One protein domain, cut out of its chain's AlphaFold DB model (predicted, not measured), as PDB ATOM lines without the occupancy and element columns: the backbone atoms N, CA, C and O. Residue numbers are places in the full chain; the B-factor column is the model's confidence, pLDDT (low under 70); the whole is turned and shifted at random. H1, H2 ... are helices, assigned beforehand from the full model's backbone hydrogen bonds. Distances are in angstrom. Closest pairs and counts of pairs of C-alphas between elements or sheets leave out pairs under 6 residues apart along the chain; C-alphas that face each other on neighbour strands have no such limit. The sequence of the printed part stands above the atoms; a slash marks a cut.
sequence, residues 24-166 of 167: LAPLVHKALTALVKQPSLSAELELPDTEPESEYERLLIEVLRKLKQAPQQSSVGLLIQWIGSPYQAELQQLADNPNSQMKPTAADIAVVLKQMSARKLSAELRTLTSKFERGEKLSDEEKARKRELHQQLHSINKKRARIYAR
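AT A GLANCE: This is residues 24 to 166 of the 167 residues of the protein "DnaG_DnaB_bind domain-containing protein" of Oceanospirillaceae bacterium (UniProt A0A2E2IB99). A small head of five helices, H1 to H5, sits at one end of a long helical hairpin, H6 and H7, which makes most of the length. H1 runs through the head with H3 beside it and the pair H4 and H5 across its end; H6 begins in the head and runs out of it, and H7 folds back from the far end, opening from H6 as a narrow V, with residues 161 to 166 sticking out free. The printed part has 143 residues with seven named helices, H1 to H7 in chain order, and no named strand: the class is all helix. The whole is loose, with a radius of gyration of the C-alphas of 18.0 A, and spans 56 by 39 by 23 A.

HOW THE PARTS SIT: Begin at H1, residues 24 to 37, the hub, touching four other helices. It touches H3, residues 55 to 69, the same way at a shallow tilt of 35.0 degrees, only just short of steep; the closest C-alphas, of Leu 32 and Leu 60, are 5.3 A apart. H2, residues 39 to 44, touches residues 64 to 68 of H3 about perpendicular, at 76 degrees, closest at C-alphas 42 and 64, 6.2 A. Residues 33 to 37 of H1 touch H5, residues 88 to 96, about perpendicular at 81 degrees, with C-alphas 37 and 95 closest at 5.3 A. H4, residues 75 to 81, forms a hairpin with H5, opposite ways at a shallow tilt of 10 degrees, C-alphas 75 and 95 being closest at 6.4 A. Next find H6, residues 106 to 133: its residues 108 to 116 touch H1, closest at C-alphas 31 and 109, 5.1 A. H7, residues 140 to 164, touches H6 in a hairpin, opposite ways at a tilt of 37 degrees, only just steep; C-alphas 125 and 146 are closest at 6.1 A. H7 is apart from H1. Every O i to N i+4 pair is within hydrogen-bond range in H1, H3, H4, H5 and H7; H6 has 23 of 24, and H2 has 0 of 2 but 3 of 3 O i to N i+3 pairs.

IN THESE COORDINATES: Find C-alpha 24 at (106.605, 142.359, 186.531); from there H1 runs 19.9 A to Lys 37. H3 measures 21.0 A. H6 leaves C-alpha 106 at (107.514, 158.106, 192.087) and runs 39.9 A; H7 runs 36.7 A to C-alpha 164 at (101.228, 154.626, 176.583).

THE WHOLE: The C-alphas farthest apart, of Val 76 and Gly 135, are 56.4 A apart. The printed part has no cut, and no link is long. Look for pLDDT under 70 at residues 98 to 104 and 156 to 166 of this model.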
ATOM      1  N   LEU A  24     106.642 141.624 185.264       79.56
ATOM      2  CA  LEU A  24     106.605 142.359 186.531       79.56
ATOM      3  C   LEU A  24     107.918 142.269 187.319       79.56
ATOM      4  O   LEU A  24     108.362 143.275 187.866       79.56
ATOM      5  N   ALA A  25     108.579 141.111 187.330       82.44
ATOM      6  CA  ALA A  25     109.837 140.901 188.053       82.44
ATOM      7  C   ALA A  25     110.933 141.953 187.739       82.44
ATOM      8  O   ALA A  25     111.448 142.572 188.678       82.44
ATOM      9  N   PRO A  26     111.267 142.255 186.465       84.69
ATOM     10  CA  PRO A  26     112.254 143.294 186.160       84.69
ATOM     11  C   PRO A  26     111.780 144.705 186.546       84.69
ATOM     12  O   PRO A  26     112.596 145.555 186.913       84.69
ATOM     13  N   LEU A  27     110.469 144.970 186.504       86.38
ATOM     14  CA  LEU A  27     109.896 146.256 186.915       86.38
ATOM     15  C   LEU A  27     109.971 146.453 188.431       86.38
ATOM     16  O   LEU A  27     110.316 147.545 188.881       86.38
ATOM     17  N   VAL A  28     109.715 145.401 189.210       89.38
ATOM     18  CA  VAL A  28     109.860 145.393 190.673       89.38
ATOM     19  C   VAL A  28     111.312 145.634 191.063       89.38
ATOM     20  O   VAL A  28     111.577 146.522 191.869       89.38
ATOM     21  N   HIS A  29     112.260 144.930 190.439       89.12
ATOM     22  CA  HIS A  29     113.684 145.147 190.694       89.12
ATOM     23  C   HIS A  29     114.106 146.593 190.376       89.12
ATOM     24  O   HIS A  29     114.805 147.241 191.162       89.12
ATOM     25  N   LYS A  30     113.643 147.147 189.246       88.62
ATOM     26  CA  LYS A  30     113.896 148.549 188.876       88.62
ATOM     27  C   LYS A  30     113.282 149.523 189.887       88.62
ATOM     28  O   LYS A  30     113.944 150.488 190.267       88.62
ATOM     29  N   ALA A  31     112.053 149.273 190.330       90.06
ATOM     30  CA  ALA A  31     111.359 150.097 191.316       90.06
ATOM     31  C   ALA A  31     112.057 150.068 192.683       90.06
ATOM     32  O   ALA A  31     112.265 151.121 193.283       90.06
ATOM     33  N   LEU A  32     112.488 148.889 193.139       92.25
ATOM     34  CA  LEU A  32     113.264 148.727 194.365       92.25
ATOM     35  C   LEU A  32     114.594 149.478 194.273       92.25
ATOM     36  O   LEU A  32     114.906 150.274 195.152       92.25
ATOM     37  N   THR A  33     115.333 149.301 193.174       91.19
ATOM     38  CA  THR A  33     116.592 150.026 192.932       91.19
ATOM     39  C   THR A  33     116.378 151.540 193.010       91.19
ATOM     40  O   THR A  33     117.132 152.250 193.673       91.19
ATOM     41  N   ALA A  34     115.323 152.048 192.365       90.00
ATOM     42  CA  ALA A  34     114.975 153.466 192.386       90.00
ATOM     43  C   ALA A  34     114.693 153.970 193.803       90.00
ATOM     44  O   ALA A  34     115.227 155.001 194.209       90.00
ATOM     45  N   LEU A  35     113.886 153.221 194.556       91.62
ATOM     46  CA  LEU A  35     113.488 153.573 195.911       91.62
ATOM     47  C   LEU A  35     114.679 153.556 196.875       91.62
ATOM     48  O   LEU A  35     114.779 154.421 197.736       91.62
ATOM     49  N   VAL A  36     115.610 152.615 196.709       92.06
ATOM     50  CA  VAL A  36     116.839 152.551 197.513       92.06
ATOM     51  C   VAL A  36     117.762 153.732 197.214       92.06
ATOM     52  O   VAL A  36     118.315 154.337 198.133       92.06
ATOM     53  N   LYS A  37     117.913 154.098 195.937       89.75
ATOM     54  CA  LYS A  37     118.765 155.221 195.518       89.75
ATOM     55  C   LYS A  37     118.172 156.580 195.870       89.75
ATOM     56  O   LYS A  37     118.915 157.498 196.212       89.75
ATOM     57  N   GLN A  38     116.851 156.706 195.800       90.69
ATOM     58  CA  GLN A  38     116.128 157.929 196.124       90.69
ATOM     59  C   GLN A  38     114.964 157.636 197.087       90.69
ATOM     60  O   GLN A  38     113.797 157.634 196.683       90.69
ATOM     61  N   PRO A  39     115.253 157.437 198.388       92.25
ATOM     62  CA  PRO A  39     114.226 157.061 199.359       92.25
ATOM     63  C   PRO A  39     113.158 158.126 199.595       92.25
ATOM     64  O   PRO A  39     112.051 157.804 200.029       92.25
ATOM     65  N   SER A  40     113.440 159.384 199.250       91.44
ATOM     66  CA  SER A  40     112.480 160.487 199.319       91.44
ATOM     67  C   SER A  40     111.254 160.288 198.422       91.44
ATOM     68  O   SER A  40     110.183 160.792 198.754       91.44
ATOM     69  N   LEU A  41     111.355 159.478 197.356       90.44
ATOM     70  CA  LEU A  41     110.210 159.118 196.507       90.44
ATOM     71  C   LEU A  41     109.103 158.406 197.298       90.44
ATOM     72  O   LEU A  41     107.935 158.496 196.931       90.44
ATOM     73  N   SER A  42     109.439 157.746 198.414       91.81
ATOM     74  CA  SER A  42     108.460 157.091 199.292       91.81
ATOM     75  C   SER A  42     107.378 158.030 199.829       91.81
ATOM     76  O   SER A  42     106.288 157.557 200.154       91.81
ATOM     77  N   ALA A  43     107.629 159.340 199.914       90.44
ATOM     78  CA  ALA A  43     106.656 160.310 200.412       90.44
ATOM     79  C   ALA A  43     105.371 160.320 199.564       90.44
ATOM     80  O   ALA A  43     104.276 160.325 200.122       90.44
ATOM     81  N   GLU A  44     105.512 160.208 198.243       89.50
ATOM     82  CA  GLU A  44     104.419 160.261 197.258       89.50
ATOM     83  C   GLU A  44     103.753 158.899 196.999       89.50
ATOM     84  O   GLU A  44     102.744 158.817 196.300       89.50
ATOM     85  N   LEU A  45     104.317 157.814 197.536       90.44
ATOM     86  CA  LEU A  45     103.846 156.450 197.294       90.44
ATOM     87  C   LEU A  45     102.830 155.997 198.343       90.44
ATOM     88  O   LEU A  45     102.886 156.404 199.498       90.44
ATOM     89  N   GLU A  46     101.945 155.085 197.969       89.19
ATOM     90  CA  GLU A  46     101.033 154.410 198.896       89.19
ATOM     91  C   GLU A  46     101.488 152.967 199.114       89.19
ATOM     92  O   GLU A  46     102.054 152.341 198.214       89.19
ATOM     93  N   LEU A  47     101.253 152.439 200.316       87.81
ATOM     94  CA  LEU A  47     101.516 151.032 200.597       87.81
ATOM     95  C   LEU A  47     100.488 150.176 199.846       87.81
ATOM     96  O   LEU A  47      99.291 150.400 200.021       87.81
ATOM     97  N   PRO A  48     100.922 149.209 199.022       85.75
ATOM     98  CA  PRO A  48      99.984 148.340 198.331       85.75
ATOM     99  C   PRO A  48      99.344 147.353 199.318       85.75
ATOM    100  O   PRO A  48     100.031 146.764 200.151       85.75
ATOM    101  N   ASP A  49      98.037 147.126 199.180       78.94
ATOM    102  CA  ASP A  49      97.293 146.096 199.921       78.94
ATOM    103  C   ASP A  49      97.357 144.736 199.195       78.94
ATOM    104  O   ASP A  49      96.365 144.154 198.740       78.94
ATOM    105  N   THR A  50      98.582 144.254 198.988       78.94
ATOM    106  CA  THR A  50      98.846 142.983 198.309       78.94
ATOM    107  C   THR A  50      99.892 142.174 199.051       78.94
ATOM    108  O   THR A  50     100.816 142.726 199.648       78.94
ATOM    109  N   GLU A  51      99.749 140.854 198.986       80.44
ATOM    110  CA  GLU A  51     100.791 139.947 199.446       80.44
ATOM    111  C   GLU A  51     101.890 139.868 198.377       80.44
ATOM    112  O   GLU A  51     101.574 139.873 197.182       80.44
ATOM    113  N   PRO A  52     103.171 139.860 198.779       85.12
ATOM    114  CA  PRO A  52     104.274 139.672 197.849       85.12
ATOM    115  C   PRO A  52     104.354 138.211 197.400       85.12
ATOM    116  O   PRO A  52     104.327 137.308 198.234       85.12
ATOM    117  N   GLU A  53     104.523 137.976 196.101       83.94
ATOM    118  CA  GLU A  53     104.719 136.622 195.546       83.94
ATOM    119  C   GLU A  53     106.194 136.310 195.251       83.94
ATOM    120  O   GLU A  53     106.545 135.163 194.982       83.94
ATOM    121  N   SER A  54     107.077 137.312 195.324       87.38
ATOM    122  CA  SER A  54     108.527 137.144 195.173       87.38
ATOM    123  C   SER A  54     109.313 137.854 196.276       87.38
ATOM    124  O   SER A  54     108.809 138.766 196.938       87.38
ATOM    125  N   GLU A  55     110.575 137.460 196.466       89.31
ATOM    126  CA  GLU A  55     111.468 138.081 197.454       89.31
ATOM    127  C   GLU A  55     111.686 139.574 197.177       89.31
ATOM    128  O   GLU A  55     111.606 140.386 198.097       89.31
ATOM    129  N   TYR A  56     111.844 139.964 195.909       90.00
ATOM    130  CA  TYR A  56     111.980 141.371 195.520       90.00
ATOM    131  C   TYR A  56     110.698 142.181 195.748       90.00
ATOM    132  O   TYR A  56     110.770 143.339 196.156       90.00
ATOM    133  N   GLU A  57     109.520 141.590 195.518       90.94
ATOM    134  CA  GLU A  57     108.241 142.234 195.848       90.94
ATOM    135  C   GLU A  57     108.121 142.458 197.356       90.94
ATOM    136  O   GLU A  57     107.727 143.540 197.800       90.94
ATOM    137  N   ARG A  58     108.507 141.453 198.148       92.00
ATOM    138  CA  ARG A  58     108.524 141.551 199.607       92.00
ATOM    139  C   ARG A  58     109.474 142.650 200.063       92.00
ATOM    140  O   ARG A  58     109.063 143.509 200.841       92.00
ATOM    141  N   LEU A  59     110.699 142.660 199.547       93.75
ATOM    142  CA  LEU A  59     111.707 143.654 199.897       93.75
ATOM    143  C   LEU A  59     111.261 145.070 199.504       93.75
ATOM    144  O   LEU A  59     111.394 145.991 200.305       93.75
ATOM    145  N   LEU A  60     110.640 145.250 198.332       93.62
ATOM    146  CA  LEU A  60     110.061 146.532 197.910       93.62
ATOM    147  C   LEU A  60     108.998 147.038 198.894       93.62
ATOM    148  O   LEU A  60     109.038 148.204 199.297       93.62
ATOM    149  N   ILE A  61     108.068 146.171 199.306       93.50
ATOM    150  CA  ILE A  61     107.021 146.524 200.274       93.50
ATOM    151  C   ILE A  61     107.631 146.835 201.647       93.50
ATOM    152  O   ILE A  61     107.225 147.807 202.287       93.50
ATOM    153  N   GLU A  62     108.599 146.045 202.115       93.62
ATOM    154  CA  GLU A  62     109.234 146.256 203.419       93.62
ATOM    155  C   GLU A  62     110.069 147.546 203.457       93.62
ATOM    156  O   GLU A  62     109.949 148.316 204.413       93.62
ATOM    157  N   VAL A  63     110.843 147.840 202.405       94.12
ATOM    158  CA  VAL A  63     111.572 149.112 202.257       94.12
ATOM    159  C   VAL A  63     110.602 150.286 202.271       94.12
ATOM    160  O   VAL A  63     110.796 151.229 203.041       94.12
ATOM    161  N   LEU A  64     109.518 150.217 201.493       94.12
ATOM    162  CA  LEU A  64     108.503 151.268 201.472       94.12
ATOM    163  C   LEU A  64     107.846 151.454 202.847       94.12
ATOM    164  O   LEU A  64     107.705 152.583 203.315       94.12
ATOM    165  N   ARG A  65     107.487 150.360 203.529       93.69
ATOM    166  CA  ARG A  65     106.890 150.394 204.873       93.69
ATOM    167  C   ARG A  65     107.821 151.054 205.880       93.69
ATOM    168  O   ARG A  65     107.378 151.904 206.651       93.69
ATOM    169  N   LYS A  66     109.105 150.703 205.857       93.81
ATOM    170  CA  LYS A  66     110.097 151.279 206.766       93.81
ATOM    171  C   LYS A  66     110.325 152.760 206.482       93.81
ATOM    172  O   LYS A  66     110.368 153.549 207.418       93.81
ATOM    173  N   LEU A  67     110.357 153.159 205.210       93.75
ATOM    174  CA  LEU A  67     110.456 154.567 204.817       93.75
ATOM    175  C   LEU A  67     109.225 155.393 205.208       93.75
ATOM    176  O   LEU A  67     109.367 156.565 205.540       93.75
ATOM    177  N   LYS A  68     108.029 154.796 205.239       92.62
ATOM    178  CA  LYS A  68     106.831 155.461 205.777       92.62
ATOM    179  C   LYS A  68     106.900 155.687 207.288       92.62
ATOM    180  O   LYS A  68     106.357 156.676 207.767       92.62
ATOM    181  N   GLN A  69     107.557 154.795 208.028       92.81
ATOM    182  CA  GLN A  69     107.741 154.930 209.478       92.81
ATOM    183  C   GLN A  69     108.898 155.872 209.829       92.81
ATOM    184  O   GLN A  69     108.794 156.664 210.760       92.81
ATOM    185  N   ALA A  70     109.995 155.792 209.077       92.81
ATOM    186  CA  ALA A  70     111.207 156.571 209.285       92.81
ATOM    187  C   ALA A  70     111.730 157.105 207.938       92.81
ATOM    188  O   ALA A  70     112.625 156.494 207.342       92.81
ATOM    189  N   PRO A  71     111.193 158.245 207.457       92.88
ATOM    190  CA  PRO A  71     111.563 158.828 206.170       92.88
ATOM    191  C   PRO A  71     113.065 159.078 206.050       92.88
ATOM    192  O   PRO A  71     113.711 159.515 207.001       92.88
ATOM    193  N   GLN A  72     113.619 158.822 204.865       93.69
ATOM    194  CA  GLN A  72     115.030 159.051 204.556       93.69
ATOM    195  C   GLN A  72     115.170 159.894 203.294       93.69
ATOM    196  O   GLN A  72     114.376 159.785 202.363       93.69
ATOM    197  N   GLN A  73     116.201 160.737 203.269       89.81
ATOM    198  CA  GLN A  73     116.502 161.617 202.134       89.81
ATOM    199  C   GLN A  73     117.618 161.063 201.237       89.81
ATOM    200  O   GLN A  73     117.801 161.539 200.121       89.81
ATOM    201  N   SER A  74     118.363 160.058 201.707       90.50
ATOM    202  CA  SER A  74     119.500 159.477 200.992       90.50
ATOM    203  C   SER A  74     119.576 157.965 201.177       90.50
ATOM    204  O   SER A  74     119.110 157.420 202.182       90.50
ATOM    205  N   SER A  75     120.208 157.293 200.213       89.88
ATOM    206  CA  SER A  75     120.480 155.853 200.261       89.88
ATOM    207  C   SER A  75     121.289 155.460 201.499       89.88
ATOM    208  O   SER A  75     120.970 154.468 202.137       89.88
ATOM    209  N   VAL A  76     122.274 156.269 201.906       92.75
ATOM    210  CA  VAL A  76     123.088 156.028 203.113       92.75
ATOM    211  C   VAL A  76     122.219 155.936 204.367       92.75
ATOM    212  O   VAL A  76     122.363 154.999 205.149       92.75
ATOM    213  N   GLY A  77     121.290 156.880 204.548       91.81
ATOM    214  CA  GLY A  77     120.388 156.883 205.700       91.81
ATOM    215  C   GLY A  77     119.459 155.669 205.718       91.81
ATOM    216  O   GLY A  77     119.253 155.065 206.770       91.81
ATOM    217  N   LEU A  78     118.971 155.246 204.546       93.19
ATOM    218  CA  LEU A  78     118.247 153.983 204.407       93.19
ATOM    219  C   LEU A  78     119.139 152.794 204.793       93.19
ATOM    220  O   LEU A  78     118.742 152.009 205.645       93.19
ATOM    221  N   LEU A  79     120.344 152.669 204.236       93.81
ATOM    222  CA  LEU A  79     121.242 151.541 204.512       93.81
ATOM    223  C   LEU A  79     121.563 151.401 206.006       93.81
ATOM    224  O   LEU A  79     121.543 150.284 206.518       93.81
ATOM    225  N   ILE A  80     121.758 152.514 206.725       93.56
ATOM    226  CA  ILE A  80     121.972 152.511 208.183       93.56
ATOM    227  C   ILE A  80     120.806 151.843 208.921       93.56
ATOM    228  O   ILE A  80     121.029 151.032 209.819       93.56
ATOM    229  N   GLN A  81     119.560 152.119 208.528       91.25
ATOM    230  CA  GLN A  81     118.390 151.495 209.153       91.25
ATOM    231  C   GLN A  81     118.348 149.976 208.951       91.25
ATOM    232  O   GLN A  81     117.658 149.279 209.696       91.25
ATOM    233  N   TRP A  82     119.009 149.463 207.914       93.31
ATOM    234  CA  TRP A  82     118.993 148.055 207.515       93.31
ATOM    235  C   TRP A  82     120.270 147.301 207.899       93.31
ATOM    236  O   TRP A  82     120.419 146.138 207.518       93.31
ATOM    237  N   ILE A  83     121.156 147.913 208.691       92.75
ATOM    238  CA  ILE A  83     122.337 147.234 209.231       92.75
ATOM    239  C   ILE A  83     121.914 146.022 210.072       92.75
ATOM    240  O   ILE A  83     120.986 146.099 210.876       92.75
ATOM    241  N   GLY A  84     122.595 144.892 209.870       89.44
ATOM    242  CA  GLY A  84     122.325 143.628 210.558       89.44
ATOM    243  C   GLY A  84     121.113 142.859 210.025       89.44
ATOM    244  O   GLY A  84     120.821 141.773 210.520       89.44
ATOM    245  N   SER A  85     120.412 143.386 209.016       91.62
ATOM    246  CA  SER A  85     119.355 142.648 208.321       91.62
ATOM    247  C   SER A  85     119.940 141.672 207.288       91.62
ATOM    248  O   SER A  85     121.000 141.949 206.719       91.62
ATOM    249  N   PRO A  86     119.237 140.569 206.965       91.44
ATOM    250  CA  PRO A  86     119.661 139.661 205.896       91.44
ATOM    251  C   PRO A  86     119.694 140.337 204.514       91.44
ATOM    252  O   PRO A  86     120.399 139.873 203.625       91.44
ATOM    253  N   TYR A  87     118.992 141.463 204.346       91.88
ATOM    254  CA  TYR A  87     118.911 142.217 203.092       91.88
ATOM    255  C   TYR A  87     119.974 143.315 202.959       91.88
ATOM    256  O   TYR A  87     120.017 144.007 201.945       91.88
ATOM    257  N   GLN A  88     120.841 143.512 203.961       92.00
ATOM    258  CA  GLN A  88     121.817 144.608 203.962       92.00
ATOM    259  C   GLN A  88     122.723 144.582 202.721       92.00
ATOM    260  O   GLN A  88     122.899 145.611 202.070       92.00
ATOM    261  N   ALA A  89     123.292 143.416 202.399       92.25
ATOM    262  CA  ALA A  89     124.213 143.268 201.273       92.25
ATOM    263  C   ALA A  89     123.522 143.562 199.934       92.25
ATOM    264  O   ALA A  89     124.081 144.244 199.078       92.25
ATOM    265  N   GLU A  90     122.287 143.094 199.780       92.12
ATOM    266  CA  GLU A  90     121.480 143.307 198.582       92.12
ATOM    267  C   GLU A  90     121.119 144.787 198.406       92.12
ATOM    268  O   GLU A  90     121.375 145.371 197.353       92.12
ATOM    269  N   LEU A  91     120.620 145.447 199.457       92.88
ATOM    270  CA  LEU A  91     120.310 146.880 199.419       92.88
ATOM    271  C   LEU A  91     121.551 147.728 199.114       92.88
ATOM    272  O   LEU A  91     121.452 148.722 198.393       92.88
ATOM    273  N   GLN A  92     122.718 147.329 199.624       93.06
ATOM    274  CA  GLN A  92     123.981 147.996 199.326       93.06
ATOM    275  C   GLN A  92     124.353 147.856 197.844       93.06
ATOM    276  O   GLN A  92     124.615 148.862 197.186       93.06
ATOM    277  N   GLN A  93     124.265 146.648 197.278       91.69
ATOM    278  CA  GLN A  93     124.497 146.428 195.845       91.69
ATOM    279  C   GLN A  93     123.553 147.260 194.965       91.69
ATOM    280  O   GLN A  93     123.981 147.830 193.959       91.69
ATOM    281  N   LEU A  94     122.277 147.375 195.345       89.69
ATOM    282  CA  LEU A  94     121.299 148.191 194.619       89.69
ATOM    283  C   LEU A  94     121.616 149.692 194.690       89.69
ATOM    284  O   LEU A  94     121.431 150.407 193.699       89.69
ATOM    285  N   ALA A  95     122.108 150.174 195.834       88.69
ATOM    286  CA  ALA A  95     122.536 151.561 196.001       88.69
ATOM    287  C   ALA A  95     123.774 151.888 195.147       88.69
ATOM    288  O   ALA A  95     123.813 152.943 194.506       88.69
ATOM    289  N   ASP A  96     124.734 150.962 195.094       87.44
ATOM    290  CA  ASP A  96     126.025 151.136 194.419       87.44
ATOM    291  C   ASP A  96     125.944 150.951 192.894       87.44
ATOM    292  O   ASP A  96     126.836 151.383 192.163       87.44
ATOM    293  N   ASN A  97     124.867 150.350 192.376       80.88
ATOM    294  CA  ASN A  97     124.747 150.010 190.960       80.88
ATOM    295  C   ASN A  97     124.732 151.261 190.044       80.88
ATOM    296  O   ASN A  97     123.759 152.028 190.065       80.88
ATOM    297  N   PRO A  98     125.741 151.473 189.175       65.62
ATOM    298  CA  PRO A  98     125.835 152.663 188.327       65.62
ATOM    299  C   PRO A  98     124.860 152.657 187.133       65.62
ATOM    300  O   PRO A  98     124.606 153.713 186.558       65.62
ATOM    301  N   ASN A  99     124.250 151.517 186.782       59.28
ATOM    302  CA  ASN A  99     123.504 151.322 185.523       59.28
ATOM    303  C   ASN A  99     122.097 151.951 185.449       59.28
ATOM    304  O   ASN A  99     121.316 151.634 184.552       59.28
ATOM    305  N   SER A 100     121.738 152.875 186.338       59.38
ATOM    306  CA  SER A 100     120.430 153.541 186.280       59.38
ATOM    307  C   SER A 100     120.518 154.833 185.459       59.38
ATOM    308  O   SER A 100     120.539 155.931 186.008       59.38
ATOM    309  N   GLN A 101     120.612 154.713 184.129       56.25
ATOM    310  CA  GLN A 101     120.637 155.875 183.220       56.25
ATOM    311  C   GLN A 101     119.315 156.669 183.208       56.25
ATOM    312  O   GLN A 101     119.305 157.840 182.845       56.25
ATOM    313  N   MET A 102     118.203 156.071 183.648       55.44
ATOM    314  CA  MET A 102     116.933 156.769 183.865       55.44
ATOM    315  C   MET A 102     116.622 156.796 185.355       55.44
ATOM    316  O   MET A 102     116.426 155.731 185.932       55.44
ATOM    317  N   LYS A 103     116.531 157.994 185.948       65.31
ATOM    318  CA  LYS A 103     116.007 158.197 187.306       65.31
ATOM    319  C   LYS A 103     114.509 157.878 187.301       65.31
ATOM    320  O   LYS A 103     113.754 158.661 186.726       65.31
ATOM    321  N   PRO A 104     114.063 156.751 187.875       69.06
ATOM    322  CA  PRO A 104     112.647 156.416 187.881       69.06
ATOM    323  C   PRO A 104     111.915 157.396 188.797       69.06
ATOM    324  O   PRO A 104     112.435 157.788 189.842       69.06
ATOM    325  N   THR A 105     110.727 157.817 188.388       81.62
ATOM    326  CA  THR A 105     109.898 158.746 189.160       81.62
ATOM    327  C   THR A 105     109.045 157.991 190.180       81.62
ATOM    328  O   THR A 105     108.818 156.784 190.053       81.62
ATOM    329  N   ALA A 106     108.502 158.695 191.181       85.38
ATOM    330  CA  ALA A 106     107.514 158.106 192.087       85.38
ATOM    331  C   ALA A 106     106.295 157.560 191.316       85.38
ATOM    332  O   ALA A 106     105.745 156.521 191.676       85.38
ATOM    333  N   ALA A 107     105.918 158.193 190.200       84.00
ATOM    334  CA  ALA A 107     104.842 157.708 189.343       84.00
ATOM    335  C   ALA A 107     105.143 156.319 188.752       84.00
ATOM    336  O   ALA A 107     104.254 155.467 188.740       84.00
ATOM    337  N   ASP A 108     106.384 156.064 188.330       84.56
ATOM    338  CA  ASP A 108     106.791 154.764 187.784       84.56
ATOM    339  C   ASP A 108     106.698 153.664 188.846       84.56
ATOM    340  O   ASP A 108     106.112 152.607 188.607       84.56
ATOM    341  N   ILE A 109     107.204 153.935 190.053       87.75
ATOM    342  CA  ILE A 109     107.119 153.000 191.183       87.75
ATOM    343  C   ILE A 109     105.648 152.747 191.544       87.75
ATOM    344  O   ILE A 109     105.243 151.600 191.728       87.75
ATOM    345  N   ALA A 110     104.812 153.788 191.567       87.75
ATOM    346  CA  ALA A 110     103.383 153.655 191.840       87.75
ATOM    347  C   ALA A 110     102.653 152.794 190.794       87.75
ATOM    348  O   ALA A 110     101.691 152.105 191.137       87.75
ATOM    349  N   VAL A 111     103.079 152.813 189.526       85.94
ATOM    350  CA  VAL A 111     102.532 151.921 188.489       85.94
ATOM    351  C   VAL A 111     102.876 150.466 188.794       85.94
ATOM    352  O   VAL A 111     101.990 149.618 188.695       85.94
ATOM    353  N   VAL A 112     104.109 150.179 189.219       88.06
ATOM    354  CA  VAL A 112     104.530 148.820 189.598       88.06
ATOM    355  C   VAL A 112     103.744 148.318 190.810       88.06
ATOM    356  O   VAL A 112     103.166 147.235 190.754       88.06
ATOM    357  N   LEU A 113     103.616 149.131 191.863       88.62
ATOM    358  CA  LEU A 113     102.817 148.781 193.048       88.62
ATOM    359  C   LEU A 113     101.346 148.519 192.680       88.62
ATOM    360  O   LEU A 113     100.727 147.575 193.174       88.62
ATOM    361  N   LYS A 114     100.790 149.305 191.748       85.25
ATOM    362  CA  LYS A 114      99.441 149.074 191.211       85.25
ATOM    363  C   LYS A 114      99.349 147.783 190.409       85.25
ATOM    364  O   LYS A 114      98.352 147.082 190.548       85.25
ATOM    365  N   GLN A 115     100.349 147.440 189.600       83.44
ATOM    366  CA  GLN A 115     100.370 146.164 188.877       83.44
ATOM    367  C   GLN A 115     100.418 144.969 189.829       83.44
ATOM    368  O   GLN A 115      99.662 144.021 189.622       83.44
ATOM    369  N   MET A 116     101.210 145.050 190.903       86.19
ATOM    370  CA  MET A 116     101.224 144.028 191.955       86.19
ATOM    371  C   MET A 116      99.825 143.848 192.563       86.19
ATOM    372  O   MET A 116      99.310 142.734 192.608       86.19
ATOM    373  N   SER A 117      99.151 144.946 192.932       82.75
ATOM    374  CA  SER A 117      97.774 144.874 193.451       82.75
ATOM    375  C   SER A 117      96.768 144.345 192.418       82.75
ATOM    376  O   SER A 117      95.884 143.561 192.754       82.75
ATOM    377  N   ALA A 118      96.922 144.706 191.140       81.06
ATOM    378  CA  ALA A 118      96.039 144.255 190.071       81.06
ATOM    379  C   ALA A 118      96.139 142.744 189.833       81.06
ATOM    380  O   ALA A 118      95.119 142.125 189.549       81.06
ATOM    381  N   ARG A 119      97.324 142.135 189.987       79.25
ATOM    382  CA  ARG A 119      97.496 140.675 189.879       79.25
ATOM    383  C   ARG A 119      96.619 139.939 190.898       79.25
ATOM    384  O   ARG A 119      95.872 139.038 190.514       79.25
ATOM    385  N   LYS A 120      96.614 140.391 192.158       74.75
ATOM    386  CA  LYS A 120      95.750 139.854 193.225       74.75
ATOM    387  C   LYS A 120      94.263 140.041 192.913       74.75
ATOM    388  O   LYS A 120      93.500 139.079 192.979       74.75
ATOM    389  N   LEU A 121      93.856 141.248 192.512       75.88
ATOM    390  CA  LEU A 121      92.457 141.539 192.160       75.88
ATOM    391  C   LEU A 121      91.974 140.687 190.972       75.88
ATOM    392  O   LEU A 121      90.842 140.204 190.974       75.88
ATOM    393  N   SER A 122      92.835 140.454 189.978       77.38
ATOM    394  CA  SER A 122      92.552 139.562 188.847       77.38
ATOM    395  C   SER A 122      92.422 138.101 189.280       77.38
ATOM    396  O   SER A 122      91.526 137.405 188.801       77.38
ATOM    397  N   ALA A 123      93.261 137.630 190.207       78.25
ATOM    398  CA  ALA A 123      93.161 136.279 190.757       78.25
ATOM    399  C   ALA A 123      91.863 136.077 191.568       78.25
ATOM    400  O   ALA A 123      91.179 135.061 191.403       78.25
ATOM    401  N   GLU A 124      91.472 137.062 192.384       78.56
ATOM    402  CA  GLU A 124      90.199 137.062 193.122       78.56
ATOM    403  C   GLU A 124      89.004 137.036 192.152       78.56
ATOM    404  O   GLU A 124      88.098 136.208 192.283       78.56
ATOM    405  N   LEU A 125      89.044 137.865 191.102       80.31
ATOM    406  CA  LEU A 125      88.012 137.904 190.065       80.31
ATOM    407  C   LEU A 125      87.910 136.577 189.310       80.31
ATOM    408  O   LEU A 125      86.798 136.098 189.067       80.31
ATOM    409  N   ARG A 126      89.045 135.964 188.956       80.88
ATOM    410  CA  ARG A 126      89.085 134.651 188.300       80.88
ATOM    411  C   ARG A 126      88.470 133.583 189.194       80.88
ATOM    412  O   ARG A 126      87.665 132.794 188.716       80.88
ATOM    413  N   THR A 127      88.762 133.610 190.491       82.94
ATOM    414  CA  THR A 127      88.204 132.663 191.466       82.94
ATOM    415  C   THR A 127      86.682 132.787 191.558       82.94
ATOM    416  O   THR A 127      85.974 131.786 191.431       82.94
ATOM    417  N   LEU A 128      86.160 134.010 191.697       79.38
ATOM    418  CA  LEU A 128      84.714 134.274 191.721       79.38
ATOM    419  C   LEU A 128      84.032 133.930 190.390       79.38
ATOM    420  O   LEU A 128      82.902 133.442 190.369       79.38
ATOM    421  N   THR A 129      84.713 134.162 189.269       79.38
ATOM    422  CA  THR A 129      84.199 133.823 187.937       79.38
ATOM    423  C   THR A 129      84.151 132.314 187.733       79.38
ATOM    424  O   THR A 129      83.110 131.803 187.337       79.38
ATOM    425  N   SER A 130      85.193 131.581 188.124       81.31
ATOM    426  CA  SER A 130      85.201 130.122 188.050       81.31
ATOM    427  C   SER A 130      84.205 129.459 189.005       81.31
ATOM    428  O   SER A 130      83.743 128.365 188.698       81.31
ATOM    429  N   LYS A 131      83.864 130.068 190.151       79.88
ATOM    430  CA  LYS A 131      82.752 129.595 191.002       79.88
ATOM    431  C   LYS A 131      81.408 129.736 190.285       79.88
ATOM    432  O   LYS A 131      80.629 128.790 190.235       79.88
ATOM    433  N   PHE A 132      81.171 130.894 189.668       75.25
ATOM    434  CA  PHE A 132      79.957 131.136 188.887       75.25
ATOM    435  C   PHE A 132      79.811 130.172 187.706       75.25
ATOM    436  O   PHE A 132      78.745 129.603 187.504       75.25
ATOM    437  N   GLU A 133      80.887 129.967 186.941       78.50
ATOM    438  CA  GLU A 133      80.917 129.067 185.779       78.50
ATOM    439  C   GLU A 133      80.705 127.600 186.167       78.50
ATOM    440  O   GLU A 133      80.118 126.839 185.402       78.50
ATOM    441  N   ARG A 134      81.112 127.210 187.382       80.69
ATOM    442  CA  ARG A 134      80.817 125.893 187.970       80.69
ATOM    443  C   ARG A 134      79.352 125.716 188.388       80.69
ATOM    444  O   ARG A 134      78.985 124.637 188.845       80.69
ATOM    445  N   GLY A 135      78.513 126.740 188.233       70.75
ATOM    446  CA  GLY A 135      77.100 126.711 188.613       70.75
ATOM    447  C   GLY A 135      76.853 126.939 190.107       70.75
ATOM    448  O   GLY A 135      75.716 126.794 190.563       70.75
ATOM    449  N   GLU A 136      77.881 127.313 190.878       72.88
ATOM    450  CA  GLU A 136      77.712 127.699 192.279       72.88
ATOM    451  C   GLU A 136      76.989 129.053 192.357       72.88
ATOM    452  O   GLU A 136      77.298 130.007 191.634       72.88
ATOM    453  N   LYS A 137      75.993 129.153 193.246       73.75
ATOM    454  CA  LYS A 137      75.285 130.414 193.482       73.75
ATOM    455  C   LYS A 137      76.215 131.380 194.211       73.75
ATOM    456  O   LYS A 137      76.454 131.213 195.400       73.75
ATOM    457  N   LEU A 138      76.665 132.416 193.507       72.12
ATOM    458  CA  LEU A 138      77.288 133.579 194.136       72.12
ATOM    459  C   LEU A 138      76.279 134.266 195.063       72.12
ATOM    460  O   LEU A 138      75.144 134.546 194.645       72.12
ATOM    461  N   SER A 139      76.703 134.586 196.283       78.19
ATOM    462  CA  SER A 139      75.933 135.452 197.177       78.19
ATOM    463  C   SER A 139      75.812 136.866 196.594       78.19
ATOM    464  O   SER A 139      76.554 137.262 195.687       78.19
ATOM    465  N   ASP A 140      74.867 137.663 197.090       79.69
ATOM    466  CA  ASP A 140      74.721 139.048 196.626       79.69
ATOM    467  C   ASP A 140      75.936 139.917 197.001       79.69
ATOM    468  O   ASP A 140      76.303 140.817 196.238       79.69
ATOM    469  N   GLU A 141      76.632 139.575 198.091       78.12
ATOM    470  CA  GLU A 141      77.929 140.146 198.469       78.12
ATOM    471  C   GLU A 141      79.017 139.780 197.451       78.12
ATOM    472  O   GLU A 141      79.739 140.656 196.977       78.12
ATOM    473  N   GLU A 142      79.098 138.518 197.022       75.69
ATOM    474  CA  GLU A 142      80.092 138.079 196.035       75.69
ATOM    475  C   GLU A 142      79.822 138.676 194.638       75.69
ATOM    476  O   GLU A 142      80.755 139.020 193.906       75.69
ATOM    477  N   LYS A 143      78.552 138.887 194.262       77.00
ATOM    478  CA  LYS A 143      78.187 139.618 193.031       77.00
ATOM    479  C   LYS A 143      78.551 141.100 193.114       77.00
ATOM    480  O   LYS A 143      78.984 141.684 192.116       77.00
ATOM    481  N   ALA A 144      78.344 141.736 194.268       81.19
ATOM    482  CA  ALA A 144      78.769 143.115 194.499       81.19
ATOM    483  C   ALA A 144      80.298 143.225 194.416       81.19
ATOM    484  O   ALA A 144      80.802 144.054 193.657       81.19
ATOM    485  N   ARG A 145      81.014 142.306 195.070       79.38
ATOM    486  CA  ARG A 145      82.474 142.216 195.041       79.38
ATOM    487  C   ARG A 145      83.015 142.010 193.630       79.38
ATOM    488  O   ARG A 145      83.904 142.736 193.205       79.38
ATOM    489  N   LYS A 146      82.428 141.105 192.840       76.38
ATOM    490  CA  LYS A 146      82.816 140.893 191.433       76.38
ATOM    491  C   LYS A 146      82.681 142.170 190.592       76.38
ATOM    492  O   LYS A 146      83.558 142.466 189.782       76.38
ATOM    493  N   ARG A 147      81.602 142.943 190.778       78.25
ATOM    494  CA  ARG A 147      81.413 144.234 190.085       78.25
ATOM    495  C   ARG A 147      82.452 145.267 190.516       78.25
ATOM    496  O   ARG A 147      82.991 145.965 189.660       78.25
ATOM    497  N   GLU A 148      82.751 145.335 191.808       81.69
ATOM    498  CA  GLU A 148      83.787 146.213 192.356       81.69
ATOM    499  C   GLU A 148      85.173 145.874 191.780       81.69
ATOM    500  O   GLU A 148      85.856 146.757 191.264       81.69
ATOM    501  N   LEU A 149      85.545 144.588 191.753       78.81
ATOM    502  CA  LEU A 149      86.807 144.111 191.177       78.81
ATOM    503  C   LEU A 149      86.938 144.482 189.694       78.81
ATOM    504  O   LEU A 149      87.988 144.963 189.268       78.81
ATOM    505  N   HIS A 150      85.864 144.341 188.908       75.81
ATOM    506  CA  HIS A 150      85.852 144.796 187.514       75.81
ATOM    507  C   HIS A 150      86.099 146.305 187.388       75.81
ATOM    508  O   HIS A 150      86.859 146.726 186.514       75.81
ATOM    509  N   GLN A 151      85.491 147.130 188.246       78.25
ATOM    510  CA  GLN A 151      85.696 148.582 188.228       78.25
ATOM    511  C   GLN A 151      87.126 148.964 188.629       78.25
ATOM    512  O   GLN A 151      87.743 149.809 187.970       78.25
ATOM    513  N   GLN A 152      87.675 148.320 189.661       76.06
ATOM    514  CA  GLN A 152      89.043 148.546 190.125       76.06
ATOM    515  C   GLN A 152      90.064 148.164 189.042       76.06
ATOM    516  O   GLN A 152      90.900 148.990 188.665       76.06
ATOM    517  N   LEU A 153      89.939 146.973 188.447       75.94
ATOM    518  CA  LEU A 153      90.817 146.518 187.363       75.94
ATOM    519  C   LEU A 153      90.684 147.378 186.103       75.94
ATOM    520  O   LEU A 153      91.694 147.736 185.492       75.94
ATOM    521  N   HIS A 154      89.464 147.772 185.727       76.00
ATOM    522  CA  HIS A 154      89.252 148.668 184.591       76.00
ATOM    523  C   HIS A 154      89.899 150.039 184.826       76.00
ATOM    524  O   HIS A 154      90.536 150.578 183.923       76.00
ATOM    525  N   SER A 155      89.806 150.594 186.038       73.44
ATOM    526  CA  SER A 155      90.458 151.859 186.404       73.44
ATOM    527  C   SER A 155      91.986 151.772 186.313       73.44
ATOM    528  O   SER A 155      92.630 152.669 185.756       73.44
ATOM    529  N   ILE A 156      92.571 150.672 186.795       69.62
ATOM    530  CA  ILE A 156      94.020 150.432 186.745       69.62
ATOM    531  C   ILE A 156      94.493 150.280 185.291       69.62
ATOM    532  O   ILE A 156      95.432 150.962 184.867       69.62
ATOM    533  N   ASN A 157      93.805 149.465 184.489       68.12
ATOM    534  CA  ASN A 157      94.176 149.208 183.094       68.12
ATOM    535  C   ASN A 157      93.911 150.408 182.167       68.12
ATOM    536  O   ASN A 157      94.724 150.702 181.290       68.12
ATOM    537  N   LYS A 158      92.841 151.179 182.392       65.38
ATOM    538  CA  LYS A 158      92.553 152.411 181.632       65.38
ATOM    539  C   LYS A 158      93.613 153.488 181.860       65.38
ATOM    540  O   LYS A 158      93.963 154.213 180.927       65.38
ATOM    541  N   LYS A 159      94.154 153.593 183.082       57.84
ATOM    542  CA  LYS A 159      95.283 154.493 183.375       57.84
ATOM    543  C   LYS A 159      96.552 154.067 182.627       57.84
ATOM    544  O   LYS A 159      97.228 154.946 182.105       57.84
ATOM    545  N   ARG A 160      96.825 152.759 182.478       55.31
ATOM    546  CA  ARG A 160      97.936 152.254 181.641       55.31
ATOM    547  C   ARG A 160      97.785 152.692 180.186       55.31
ATOM    548  O   ARG A 160      98.698 153.310 179.654       55.31
ATOM    549  N   ALA A 161      96.625 152.448 179.571       55.16
ATOM    550  CA  ALA A 161      96.393 152.798 178.166       55.16
ATOM    551  C   ALA A 161      96.621 154.294 177.878       55.16
ATOM    552  O   ALA A 161      97.192 154.645 176.851       55.16
ATOM    553  N   ARG A 162      96.252 155.186 178.810       52.28
ATOM    554  CA  ARG A 162      96.513 156.631 178.677       52.28
ATOM    555  C   ARG A 162      97.985 157.022 178.788       52.28
ATOM    556  O   ARG A 162      98.366 158.011 178.177       52.28
ATOM    557  N   ILE A 163      98.782 156.305 179.580       50.88
ATOM    558  CA  ILE A 163     100.216 156.595 179.734       50.88
ATOM    559  C   ILE A 163     100.964 156.209 178.451       50.88
ATOM    560  O   ILE A 163     101.780 156.987 177.971       50.88
ATOM    561  N   TYR A 164     100.623 155.066 177.847       46.38
ATOM    562  CA  TYR A 164     101.228 154.626 176.583       46.38
ATOM    563  C   TYR A 164     100.703 155.375 175.352       46.38
ATOM    564  O   TYR A 164     101.433 155.508 174.384       46.38
ATOM    565  N   ALA A 165      99.478 155.912 175.386       46.16
ATOM    566  CA  ALA A 165      98.933 156.731 174.297       46.16
ATOM    567  C   ALA A 165      99.488 158.172 174.255       46.16
ATOM    568  O   ALA A 165      99.052 158.966 173.423       46.16
ATOM    569  N   ARG A 166     100.376 158.542 175.189       41.41
ATOM    570  CA  ARG A 166     100.954 159.892 175.303       41.41
ATOM    571  C   ARG A 166     102.455 159.944 174.979       41.41
ATOM    572  O   ARG A 166     103.066 160.993 175.174       41.41
TER     573      ARG A 166